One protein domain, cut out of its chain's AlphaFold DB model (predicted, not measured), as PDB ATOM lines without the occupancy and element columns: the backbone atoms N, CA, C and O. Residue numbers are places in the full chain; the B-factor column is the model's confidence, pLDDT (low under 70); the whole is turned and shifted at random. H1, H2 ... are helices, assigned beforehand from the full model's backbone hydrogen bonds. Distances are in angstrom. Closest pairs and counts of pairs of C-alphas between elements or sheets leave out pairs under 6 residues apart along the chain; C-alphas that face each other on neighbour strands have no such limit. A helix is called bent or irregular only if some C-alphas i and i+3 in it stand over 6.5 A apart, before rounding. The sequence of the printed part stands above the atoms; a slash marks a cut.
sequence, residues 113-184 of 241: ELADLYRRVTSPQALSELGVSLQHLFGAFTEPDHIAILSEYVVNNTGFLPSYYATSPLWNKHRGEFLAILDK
ATOM      1  N   GLU A 113     -76.415  44.759  25.991       97.31
ATOM      2  CA  GLU A 113     -77.142  44.939  27.241       97.31
ATOM      3  C   GLU A 113     -78.655  44.780  27.051       97.31
ATOM      4  O   GLU A 113     -79.296  44.066  27.828       97.31
ATOM      5  N   LEU A 114     -79.230  45.388  26.004       98.19
ATOM      6  CA  LEU A 114     -80.647  45.213  25.690       98.19
ATOM      7  C   LEU A 114     -80.945  43.802  25.179       98.19
ATOM      8  O   LEU A 114     -81.942  43.211  25.591       98.19
ATOM      9  N   ALA A 115     -80.088  43.249  24.318       98.25
ATOM     10  CA  ALA A 115     -80.268  41.902  23.779       98.25
ATOM     11  C   ALA A 115     -80.248  40.828  24.886       98.25
ATOM     12  O   ALA A 115     -81.075  39.915  24.896       98.25
ATOM     13  N   ASP A 116     -79.335  40.945  25.850       98.19
ATOM     14  CA  ASP A 116     -79.236  40.043  26.999       98.19
ATOM     15  C   ASP A 116     -80.442  40.175  27.926       98.19
ATOM     16  O   ASP A 116     -81.018  39.164  28.345       98.19
ATOM     17  N   LEU A 117     -80.860  41.415  28.207       98.38
ATOM     18  CA  LEU A 117     -82.053  41.673  29.001       98.38
ATOM     19  C   LEU A 117     -83.285  41.055  28.339       98.38
ATOM     20  O   LEU A 117     -83.996  40.300  29.000       98.38
ATOM     21  N   TYR A 118     -83.492  41.326  27.048       98.44
ATOM     22  CA  TYR A 118     -84.592  40.785  26.257       98.44
ATOM     23  C   TYR A 118     -84.637  39.259  26.345       98.44
ATOM     24  O   TYR A 118     -85.618  38.719  26.850       98.44
ATOM     25  N   ARG A 119     -83.547  38.562  25.983       98.38
ATOM     26  CA  ARG A 119     -83.489  37.087  26.009       98.38
ATOM     27  C   ARG A 119     -83.855  36.503  27.372       98.38
ATOM     28  O   ARG A 119     -84.521  35.471  27.445       98.38
ATOM     29  N   ARG A 120     -83.433  37.158  28.455       98.12
ATOM     30  CA  ARG A 120     -83.746  36.734  29.824       98.12
ATOM     31  C   ARG A 120     -85.229  36.925  30.154       98.12
ATOM     32  O   ARG A 120     -85.863  35.981  30.630       98.12
ATOM     33  N   VAL A 121     -85.782  38.114  29.901       97.81
ATOM     34  CA  VAL A 121     -87.170  38.453  30.280       97.81
ATOM     35  C   VAL A 121     -88.217  37.857  29.341       97.81
ATOM     36  O   VAL A 121     -89.382  37.761  29.710       97.81
ATOM     37  N   THR A 122     -87.809  37.404  28.156       97.69
ATOM     38  CA  THR A 122     -88.660  36.655  27.224       97.69
ATOM     39  C   THR A 122     -88.331  35.164  27.178       97.69
ATOM     40  O   THR A 122     -88.724  34.472  26.238       97.69
ATOM     41  N   SER A 123     -87.608  34.640  28.172       97.44
ATOM     42  CA  SER A 123     -87.414  33.194  28.313       97.44
ATOM     43  C   SER A 123     -88.750  32.489  28.613       97.44
ATOM     44  O   SER A 123     -89.635  33.096  29.221       97.44
ATOM     45  N   PRO A 124     -88.921  31.200  28.250       96.44
ATOM     46  CA  PRO A 124     -90.164  30.473  28.521       96.44
ATOM     47  C   PRO A 124     -90.593  30.517  29.995       96.44
ATOM     48  O   PRO A 124     -91.777  30.652  30.291       96.44
ATOM     49  N   GLN A 125     -89.628  30.463  30.919       96.19
ATOM     50  CA  GLN A 125     -89.887  30.573  32.353       96.19
ATOM     51  C   GLN A 125     -90.400  31.969  32.734       96.19
ATOM     52  O   GLN A 125     -91.443  32.075  33.373       96.19
ATOM     53  N   ALA A 126     -89.716  33.036  32.304       96.50
ATOM     54  CA  ALA A 126     -90.106  34.409  32.628       96.50
ATOM     55  C   ALA A 126     -91.492  34.778  32.065       96.50
ATOM     56  O   ALA A 126     -92.279  35.453  32.731       96.50
ATOM     57  N   LEU A 127     -91.812  34.297  30.861       96.81
ATOM     58  CA  LEU A 127     -93.121  34.489  30.232       96.81
ATOM     59  C   LEU A 127     -94.230  33.715  30.953       96.81
ATOM     60  O   LEU A 127     -95.316  34.256  31.159       96.81
ATOM     61  N   SER A 128     -93.942  32.488  31.397       95.62
ATOM     62  CA  SER A 128     -94.869  31.683  32.201       95.62
ATOM     63  C   SER A 128     -95.211  32.369  33.527       95.62
ATOM     64  O   SER A 128     -96.383  32.485  33.877       95.62
ATOM     65  N   GLU A 129     -94.215  32.929  34.222       95.06
ATOM     66  CA  GLU A 129     -94.430  33.716  35.447       95.06
ATOM     67  C   GLU A 129     -95.281  34.974  35.222       95.06
ATOM     68  O   GLU A 129     -95.931  35.460  36.145       95.06
ATOM     69  N   LEU A 130     -95.245  35.533  34.012       94.94
ATOM     70  CA  LEU A 130     -96.072  36.668  33.606       94.94
ATOM     71  C   LEU A 130     -97.471  36.249  33.128       94.94
ATOM     72  O   LEU A 130     -98.323  37.117  32.952       94.94
ATOM     73  N   GLY A 131     -97.714  34.955  32.904       96.25
ATOM     74  CA  GLY A 131     -98.972  34.444  32.360       96.25
ATOM     75  C   GLY A 131     -99.233  34.861  30.908       96.25
ATOM     76  O   GLY A 131    -100.388  34.953  30.499       96.25
ATOM     77  N   VAL A 132     -98.183  35.139  30.128       96.25
ATOM     78  CA  VAL A 132     -98.277  35.635  28.741       96.25
ATOM     79  C   VAL A 132     -97.388  34.827  27.796       96.25
ATOM     80  O   VAL A 132     -96.481  34.118  28.220       96.25
ATOM     81  N   SER A 133     -97.621  34.950  26.488       95.94
ATOM     82  CA  SER A 133     -96.749  34.400  25.442       95.94
ATOM     83  C   SER A 133     -96.114  35.518  24.611       95.94
ATOM     84  O   SER A 133     -96.622  36.639  24.578       95.94
ATOM     85  N   LEU A 134     -95.031  35.222  23.883       95.25
ATOM     86  CA  LEU A 134     -94.425  36.186  22.950       95.25
ATOM     87  C   LEU A 134     -95.427  36.694  21.907       95.25
ATOM     88  O   LEU A 134     -95.504  37.895  21.662       95.25
ATOM     89  N   GLN A 135     -96.237  35.791  21.348       95.06
ATOM     90  CA  GLN A 135     -97.265  36.145  20.371       95.06
ATOM     91  C   GLN A 135     -98.361  37.030  20.979       95.06
ATOM     92  O   GLN A 135     -98.904  37.885  20.291       95.06
ATOM     93  N   HIS A 136     -98.675  36.873  22.270       95.25
ATOM     94  CA  HIS A 136     -99.591  37.783  22.955       95.25
ATOM     95  C   HIS A 136     -98.984  39.183  23.111       95.25
ATOM     96  O   HIS A 136     -99.660  40.167  22.835       95.25
ATOM     97  N   LEU A 137     -97.715  39.271  23.522       96.31
ATOM     98  CA  LEU A 137     -97.035  40.543  23.785       96.31
ATOM     99  C   LEU A 137     -96.781  41.362  22.512       96.31
ATOM    100  O   LEU A 137     -96.930  42.583  22.531       96.31
ATOM    101  N   PHE A 138     -96.385  40.699  21.424       96.50
ATOM    102  CA  PHE A 138     -95.882  41.356  20.215       96.50
ATOM    103  C   PHE A 138     -96.639  40.979  18.930       96.50
ATOM    104  O   PHE A 138     -96.348  41.501  17.857       96.50
ATOM    105  N   GLY A 139     -97.644  40.105  18.991       94.69
ATOM    106  CA  GLY A 139     -98.430  39.728  17.817       94.69
ATOM    107  C   GLY A 139     -97.595  39.008  16.756       94.69
ATOM    108  O   GLY A 139     -96.944  38.005  17.037       94.69
ATOM    109  N   ALA A 140     -97.656  39.511  15.521       93.81
ATOM    110  CA  ALA A 140     -96.934  38.973  14.364       93.81
ATOM    111  C   ALA A 140     -95.577  39.659  14.114       93.81
ATOM    112  O   ALA A 140     -94.974  39.456  13.059       93.81
ATOM    113  N   PHE A 141     -95.121  40.507  15.039       95.31
ATOM    114  CA  PHE A 141     -93.837  41.181  14.912       95.31
ATOM    115  C   PHE A 141     -92.666  40.196  14.988       95.31
ATOM    116  O   PHE A 141     -92.754  39.117  15.573       95.31
ATOM    117  N   THR A 142     -91.567  40.565  14.334       96.56
ATOM    118  CA  THR A 142     -90.324  39.789  14.371       96.56
ATOM    119  C   THR A 142     -89.508  40.147  15.613       96.56
ATOM    120  O   THR A 142     -89.700  41.205  16.206       96.56
ATOM    121  N   GLU A 143     -88.539  39.317  16.000       96.50
ATOM    122  CA  GLU A 143     -87.654  39.645  17.129       96.50
ATOM    123  C   GLU A 143     -86.953  41.018  16.991       96.50
ATOM    124  O   GLU A 143     -86.972  41.781  17.959       96.50
ATOM    125  N   PRO A 144     -86.426  41.417  15.812       97.25
ATOM    126  CA  PRO A 144     -85.927  42.779  15.609       97.25
ATOM    127  C   PRO A 144     -86.962  43.874  15.902       97.25
ATOM    128  O   PRO A 144     -86.610  44.918  16.452       97.25
ATOM    129  N   ASP A 145     -88.235  43.645  15.574       97.56
ATOM    130  CA  ASP A 145     -89.313  44.582  15.894       97.56
ATOM    131  C   ASP A 145     -89.595  44.623  17.404       97.56
ATOM    132  O   ASP A 145     -89.871  45.693  17.939       97.56
ATOM    133  N   HIS A 146     -89.488  43.495  18.116       97.69
ATOM    134  CA  HIS A 146     -89.643  43.469  19.577       97.69
ATOM    135  C   HIS A 146     -88.583  44.343  20.247       97.69
ATOM    136  O   HIS A 146     -88.908  45.184  21.088       97.69
ATOM    137  N   ILE A 147     -87.322  44.169  19.837       98.38
ATOM    138  CA  ILE A 147     -86.201  44.987  20.306       98.38
ATOM    139  C   ILE A 147     -86.455  46.455  19.972       98.38
ATOM    140  O   ILE A 147     -86.329  47.297  20.852       98.38
ATOM    141  N   ALA A 148     -86.887  46.771  18.747       98.25
ATOM    142  CA  ALA A 148     -87.202  48.140  18.349       98.25
ATOM    143  C   ALA A 148     -88.314  48.775  19.209       98.25
ATOM    144  O   ALA A 148     -88.178  49.923  19.630       98.25
ATOM    145  N   ILE A 149     -89.382  48.038  19.528       98.06
ATOM    146  CA  ILE A 149     -90.461  48.512  20.413       98.06
ATOM    147  C   ILE A 149     -89.920  48.816  21.817       98.06
ATOM    148  O   ILE A 149     -90.209  49.868  22.385       98.06
ATOM    149  N   LEU A 150     -89.111  47.917  22.382       98.44
ATOM    150  CA  LEU A 150     -88.536  48.107  23.716       98.44
ATOM    151  C   LEU A 150     -87.526  49.263  23.735       98.44
ATOM    152  O   LEU A 150     -87.550  50.081  24.654       98.44
ATOM    153  N   SER A 151     -86.698  49.388  22.697       98.56
ATOM    154  CA  SER A 151     -85.801  50.528  22.496       98.56
ATOM    155  C   SER A 151     -86.560  51.847  22.416       98.56
ATOM    156  O   SER A 151     -86.114  52.833  22.995       98.56
ATOM    157  N   GLU A 152     -87.708  51.888  21.732       98.44
ATOM    158  CA  GLU A 152     -88.564  53.077  21.695       98.44
ATOM    159  C   GLU A 152     -89.007  53.478  23.107       98.44
ATOM    160  O   GLU A 152     -88.905  54.650  23.475       98.44
ATOM    161  N   TYR A 153     -89.444  52.519  23.927       98.44
ATOM    162  CA  TYR A 153     -89.846  52.805  25.305       98.44
ATOM    163  C   TYR A 153     -88.685  53.303  26.168       98.44
ATOM    164  O   TYR A 153     -88.875  54.211  26.978       98.44
ATOM    165  N   VAL A 154     -87.485  52.749  25.974       98.31
ATOM    166  CA  VAL A 154     -86.268  53.194  26.666       98.31
ATOM    167  C   VAL A 154     -85.894  54.617  26.256       98.31
ATOM    168  O   VAL A 154     -85.722  55.469  27.124       98.31
ATOM    169  N   VAL A 155     -85.830  54.905  24.951       98.19
ATOM    170  CA  VAL A 155     -85.515  56.247  24.425       98.19
ATOM    171  C   VAL A 155     -86.489  57.279  24.977       98.19
ATOM    172  O   VAL A 155     -86.062  58.334  25.429       98.19
ATOM    173  N   ASN A 156     -87.783  56.962  24.998       97.88
ATOM    174  CA  ASN A 156     -88.829  57.867  25.469       97.88
ATOM    175  C   ASN A 156     -88.913  58.023  26.986       97.88
ATOM    176  O   ASN A 156     -89.787  58.759  27.451       97.88
ATOM    177  N   ASN A 157     -88.054  57.332  27.746       95.88
ATOM    178  CA  ASN A 157     -88.144  57.263  29.199       95.88
ATOM    179  C   ASN A 157     -89.578  56.912  29.653       95.88
ATOM    180  O   ASN A 157     -90.157  57.538  30.545       95.88
ATOM    181  N   THR A 158     -90.201  55.955  28.957       96.62
ATOM    182  CA  THR A 158     -91.619  55.637  29.131       96.62
ATOM    183  C   THR A 158     -91.886  55.172  30.559       96.62
ATOM    184  O   THR A 158     -91.201  54.295  31.077       96.62
ATOM    185  N   GLY A 159     -92.908  55.740  31.201       95.75
ATOM    186  CA  GLY A 159     -93.348  55.335  32.535       95.75
ATOM    187  C   GLY A 159     -94.087  53.993  32.542       95.75
ATOM    188  O   GLY A 159     -93.784  53.074  31.782       95.75
ATOM    189  N   PHE A 160     -95.080  53.858  33.421       97.12
ATOM    190  CA  PHE A 160     -95.984  52.708  33.366       97.12
ATOM    191  C   PHE A 160     -96.827  52.751  32.089       97.12
ATOM    192  O   PHE A 160     -97.415  53.782  31.763       97.12
ATOM    193  N   LEU A 161     -96.907  51.619  31.395       97.12
ATOM    194  CA  LEU A 161     -97.828  51.450  30.279       97.12
ATOM    195  C   LEU A 161     -99.224  51.095  30.807       97.12
ATOM    196  O   LEU A 161     -99.337  50.224  31.676       97.12
ATOM    197  N   PRO A 162    -100.286  51.718  30.273       96.69
ATOM    198  CA  PRO A 162    -101.659  51.289  30.509       96.69
ATOM    199  C   PRO A 162    -101.897  49.813  30.160       96.69
ATOM    200  O   PRO A 162    -101.288  49.279  29.233       96.69
ATOM    201  N   SER A 163    -102.831  49.166  30.864       95.44
ATOM    202  CA  SER A 163    -103.110  47.725  30.733       95.44
ATOM    203  C   SER A 163    -103.622  47.294  29.357       95.44
ATOM    204  O   SER A 163    -103.520  46.122  29.012       95.44
ATOM    205  N   TYR A 164    -104.157  48.221  28.560       94.88
ATOM    206  CA  TYR A 164    -104.624  47.927  27.204       94.88
ATOM    207  C   TYR A 164    -103.477  47.738  26.195       94.88
ATOM    208  O   TYR A 164    -103.720  47.267  25.086       94.88
ATOM    209  N   TYR A 165    -102.231  48.082  26.547       95.75
ATOM    210  CA  TYR A 165    -101.070  47.732  25.730       95.75
ATOM    211  C   TYR A 165    -100.658  46.284  25.993       95.75
ATOM    212  O   TYR A 165    -100.371  45.911  27.131       95.75
ATOM    213  N   ALA A 166    -100.542  45.491  24.926       96.50
ATOM    214  CA  ALA A 166    -100.130  44.089  24.998       96.50
ATOM    215  C   ALA A 166     -98.757  43.896  25.667       96.50
ATOM    216  O   ALA A 166     -98.563  42.963  26.434       96.50
ATOM    217  N   THR A 167     -97.820  44.822  25.452       97.31
ATOM    218  CA  THR A 167     -96.481  44.816  26.062       97.31
ATOM    219  C   THR A 167     -96.468  45.254  27.529       97.31
ATOM    220  O   THR A 167     -95.433  45.125  28.189       97.31
ATOM    221  N   SER A 168     -97.588  45.757  28.069       97.81
ATOM    222  CA  SER A 168     -97.643  46.318  29.423       97.81
ATOM    223  C   SER A 168     -97.234  45.342  30.532       97.81
ATOM    224  O   SER A 168     -96.505  45.797  31.415       97.81
ATOM    225  N   PRO A 169     -97.575  44.032  30.520       97.94
ATOM    226  CA  PRO A 169     -97.162  43.124  31.591       97.94
ATOM    227  C   PRO A 169     -95.639  42.955  31.646       97.94
ATOM    228  O   PRO A 169     -95.038  43.062  32.715       97.94
ATOM    229  N   LEU A 170     -95.007  42.762  30.481       98.25
ATOM    230  CA  LEU A 170     -93.556  42.622  30.360       98.25
ATOM    231  C   LEU A 170     -92.846  43.924  30.750       98.25
ATOM    232  O   LEU A 170     -91.958  43.917  31.604       98.25
ATOM    233  N   TRP A 171     -93.254  45.042  30.141       98.25
ATOM    234  CA  TRP A 171     -92.638  46.341  30.383       98.25
ATOM    235  C   TRP A 171     -92.785  46.756  31.841       98.25
ATOM    236  O   TRP A 171     -91.792  47.057  32.487       98.25
ATOM    237  N   ASN A 172     -93.994  46.730  32.404       98.19
ATOM    238  CA  ASN A 172     -94.219  47.229  33.758       98.19
ATOM    239  C   ASN A 172     -93.499  46.393  34.826       98.19
ATOM    240  O   ASN A 172     -93.063  46.976  35.818       98.19
ATOM    241  N   LYS A 173     -93.325  45.075  34.621       98.00
ATOM    242  CA  LYS A 173     -92.539  44.215  35.527       98.00
ATOM    243  C   LYS A 173     -91.043  44.545  35.478       98.00
ATOM    244  O   LYS A 173     -90.410  44.600  36.526       98.00
ATOM    245  N   HIS A 174     -90.490  44.799  34.289       98.25
ATOM    246  CA  HIS A 174     -89.038  44.925  34.076       98.25
ATOM    247  C   HIS A 174     -88.554  46.340  33.719       98.25
ATOM    248  O   HIS A 174     -87.377  46.533  33.419       98.25
ATOM    249  N   ARG A 175     -89.425  47.357  33.764       97.94
ATOM    250  CA  ARG A 175     -89.134  48.728  33.305       97.94
ATOM    251  C   ARG A 175     -87.856  49.293  33.906       97.94
ATOM    252  O   ARG A 175     -87.071  49.899  33.191       97.94
ATOM    253  N   GLY A 176     -87.658  49.117  35.213       98.31
ATOM    254  CA  GLY A 176     -86.467  49.627  35.896       98.31
ATOM    255  C   GLY A 176     -85.174  49.076  35.291       98.31
ATOM    256  O   GLY A 176     -84.221  49.823  35.109       98.31
ATOM    257  N   GLU A 177     -85.170  47.801  34.901       98.31
ATOM    258  CA  GLU A 177     -84.019  47.156  34.263       98.31
ATOM    259  C   GLU A 177     -83.809  47.661  32.831       98.31
ATOM    260  O   GLU A 177     -82.672  47.908  32.437       98.31
ATOM    261  N   PHE A 178     -84.894  47.870  32.077       98.50
ATOM    262  CA  PHE A 178     -84.825  48.463  30.739       98.50
ATOM    263  C   PHE A 178     -84.309  49.904  30.773       98.50
ATOM    264  O   PHE A 178     -83.447  50.262  29.978       98.50
ATOM    265  N   LEU A 179     -84.794  50.734  31.698       98.19
ATOM    266  CA  LEU A 179     -84.359  52.129  31.809       98.19
ATOM    267  C   LEU A 179     -82.925  52.250  32.345       98.19
ATOM    268  O   LEU A 179     -82.191  53.125  31.898       98.19
ATOM    269  N   ALA A 180     -82.480  51.328  33.205       98.06
ATOM    270  CA  ALA A 180     -81.096  51.280  33.694       98.06
ATOM    271  C   ALA A 180     -80.054  51.016  32.585       98.06
ATOM    272  O   ALA A 180     -78.850  51.149  32.814       98.06
ATOM    273  N   ILE A 181     -80.487  50.648  31.373       97.75
ATOM    274  CA  ILE A 181     -79.613  50.552  30.196       97.75
ATOM    275  C   ILE A 181     -79.054  51.932  29.808       97.75
ATOM    276  O   ILE A 181     -77.926  52.022  29.327       97.75
ATOM    277  N   LEU A 182     -79.789  53.018  30.067       97.56
ATOM    278  CA  LEU A 182     -79.343  54.382  29.758       97.56
ATOM    279  C   LEU A 182     -78.112  54.810  30.574       97.56
ATOM    280  O   LEU A 182     -77.345  55.663  30.125       97.56
ATOM    281  N   ASP A 183     -77.883  54.177  31.727       97.31
ATOM    282  CA  ASP A 183     -76.726  54.429  32.592       97.31
ATOM    283  C   ASP A 183     -75.485  53.614  32.192       97.31
ATOM    284  O   ASP A 183     -74.418  53.746  32.801       97.31
ATOM    285  N   LYS A 184     -75.586  52.747  31.176       97.69
ATOM    286  CA  LYS A 184     -74.456  51.926  30.728       97.69
ATOM    287  C   LYS A 184     -73.422  52.788  30.001       97.69
ATOM    288  O   LYS A 184     -73.808  53.601  29.160       97.69
TER     289      LYS A 184
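Overview. This is residues 113 to 184 of the 241 residues of an uncharacterized protein of Nitrospira sp (UniProt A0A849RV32). The two longest helices, H4 and H5, meet near their last residues as a V, and H1 runs side by side with H5, the opposite way. The short helix H3 stands at the open end of the V, near both arms, with H2 near H1 and the beginning of H5. On the side away from H1, the loop of residues 156 to 167 joins H4 back to H5. The printed part has 72 residues with five named helices, H1 to H5 in that order, and no named strand; its class is all helix. It is compact, with a radius of gyration of the C-alphas of 11.3 A, and rounded, with spans of 29 by 25 by 22 A.

Arrangement. H1, residues 113 to 121, is close to but not clearly touching H2, residues 124 to 130; their lines are about perpendicular at 76 degrees, and the closest C-alphas, of Val 121 and Leu 127, are 7.2 A apart. H3, residues 134 to 138, is apart from H1. H4, residues 143 to 155, only just touches H1, with 3 pairs of C-alphas within 8 A and with its residue 147 alone; the closest C-alphas, of Tyr 118 and Ile 147, are 7.5 A apart. H2 and H4 are apart. H5, residues 168 to 183, touches H1 at a shallow tilt of 25 degrees, opposite ways, with the C-alphas of Glu 113 and Ile 181 closest at 6.8 A. H4, with residues 150 to 154 alone, touches residues 178 to 182 of H5 at a steep tilt of 66 degrees, the same way; the closest C-alphas, of Val 154 and Leu 179, are 5.6 A apart. H3 is close to but not clearly touching H4, with the C-alphas of Phe 138 and His 146 closest at 6.6 A. It is likewise close to but not clearly touching H5, with those of Leu 137 and Leu 170 closest at 7.7 A. The helix packing is mostly crossed, but only just: 1 of 3 touching pairs is at a shallow tilt. In H1, H2, H3 and H4 every O i to N i+4 pair is within hydrogen-bond range; in H5, 7 of 12 are.

Along the chain. H1 begins at C-alpha 113 (-77.142, 44.939, 27.241) and is 12.3 A long. H2 measures 10.0 A and H3 6.0 A. H4 spans 18.3 A and ends at C-alpha 155 (-85.515, 56.247, 24.425). H5 spans 22.7 A and ends at C-alpha 183 (-76.726, 54.429, 32.592). It is irregular, with C-alphas 173 and 176 8.1 A apart, and has a kink of 59 degrees near residue 175.

Size, cuts and confidence. The C-alphas of Ala 140 and Asp 183, the two farthest apart, are 31.3 A apart. The links H1 to H2, H2 to H3 and H3 to H4 are tight; H4 to H5 is a long link of 12 residues. The printed part has no cut. The mean pLDDT of the printed part is 97.1, and no printed residue is under 70.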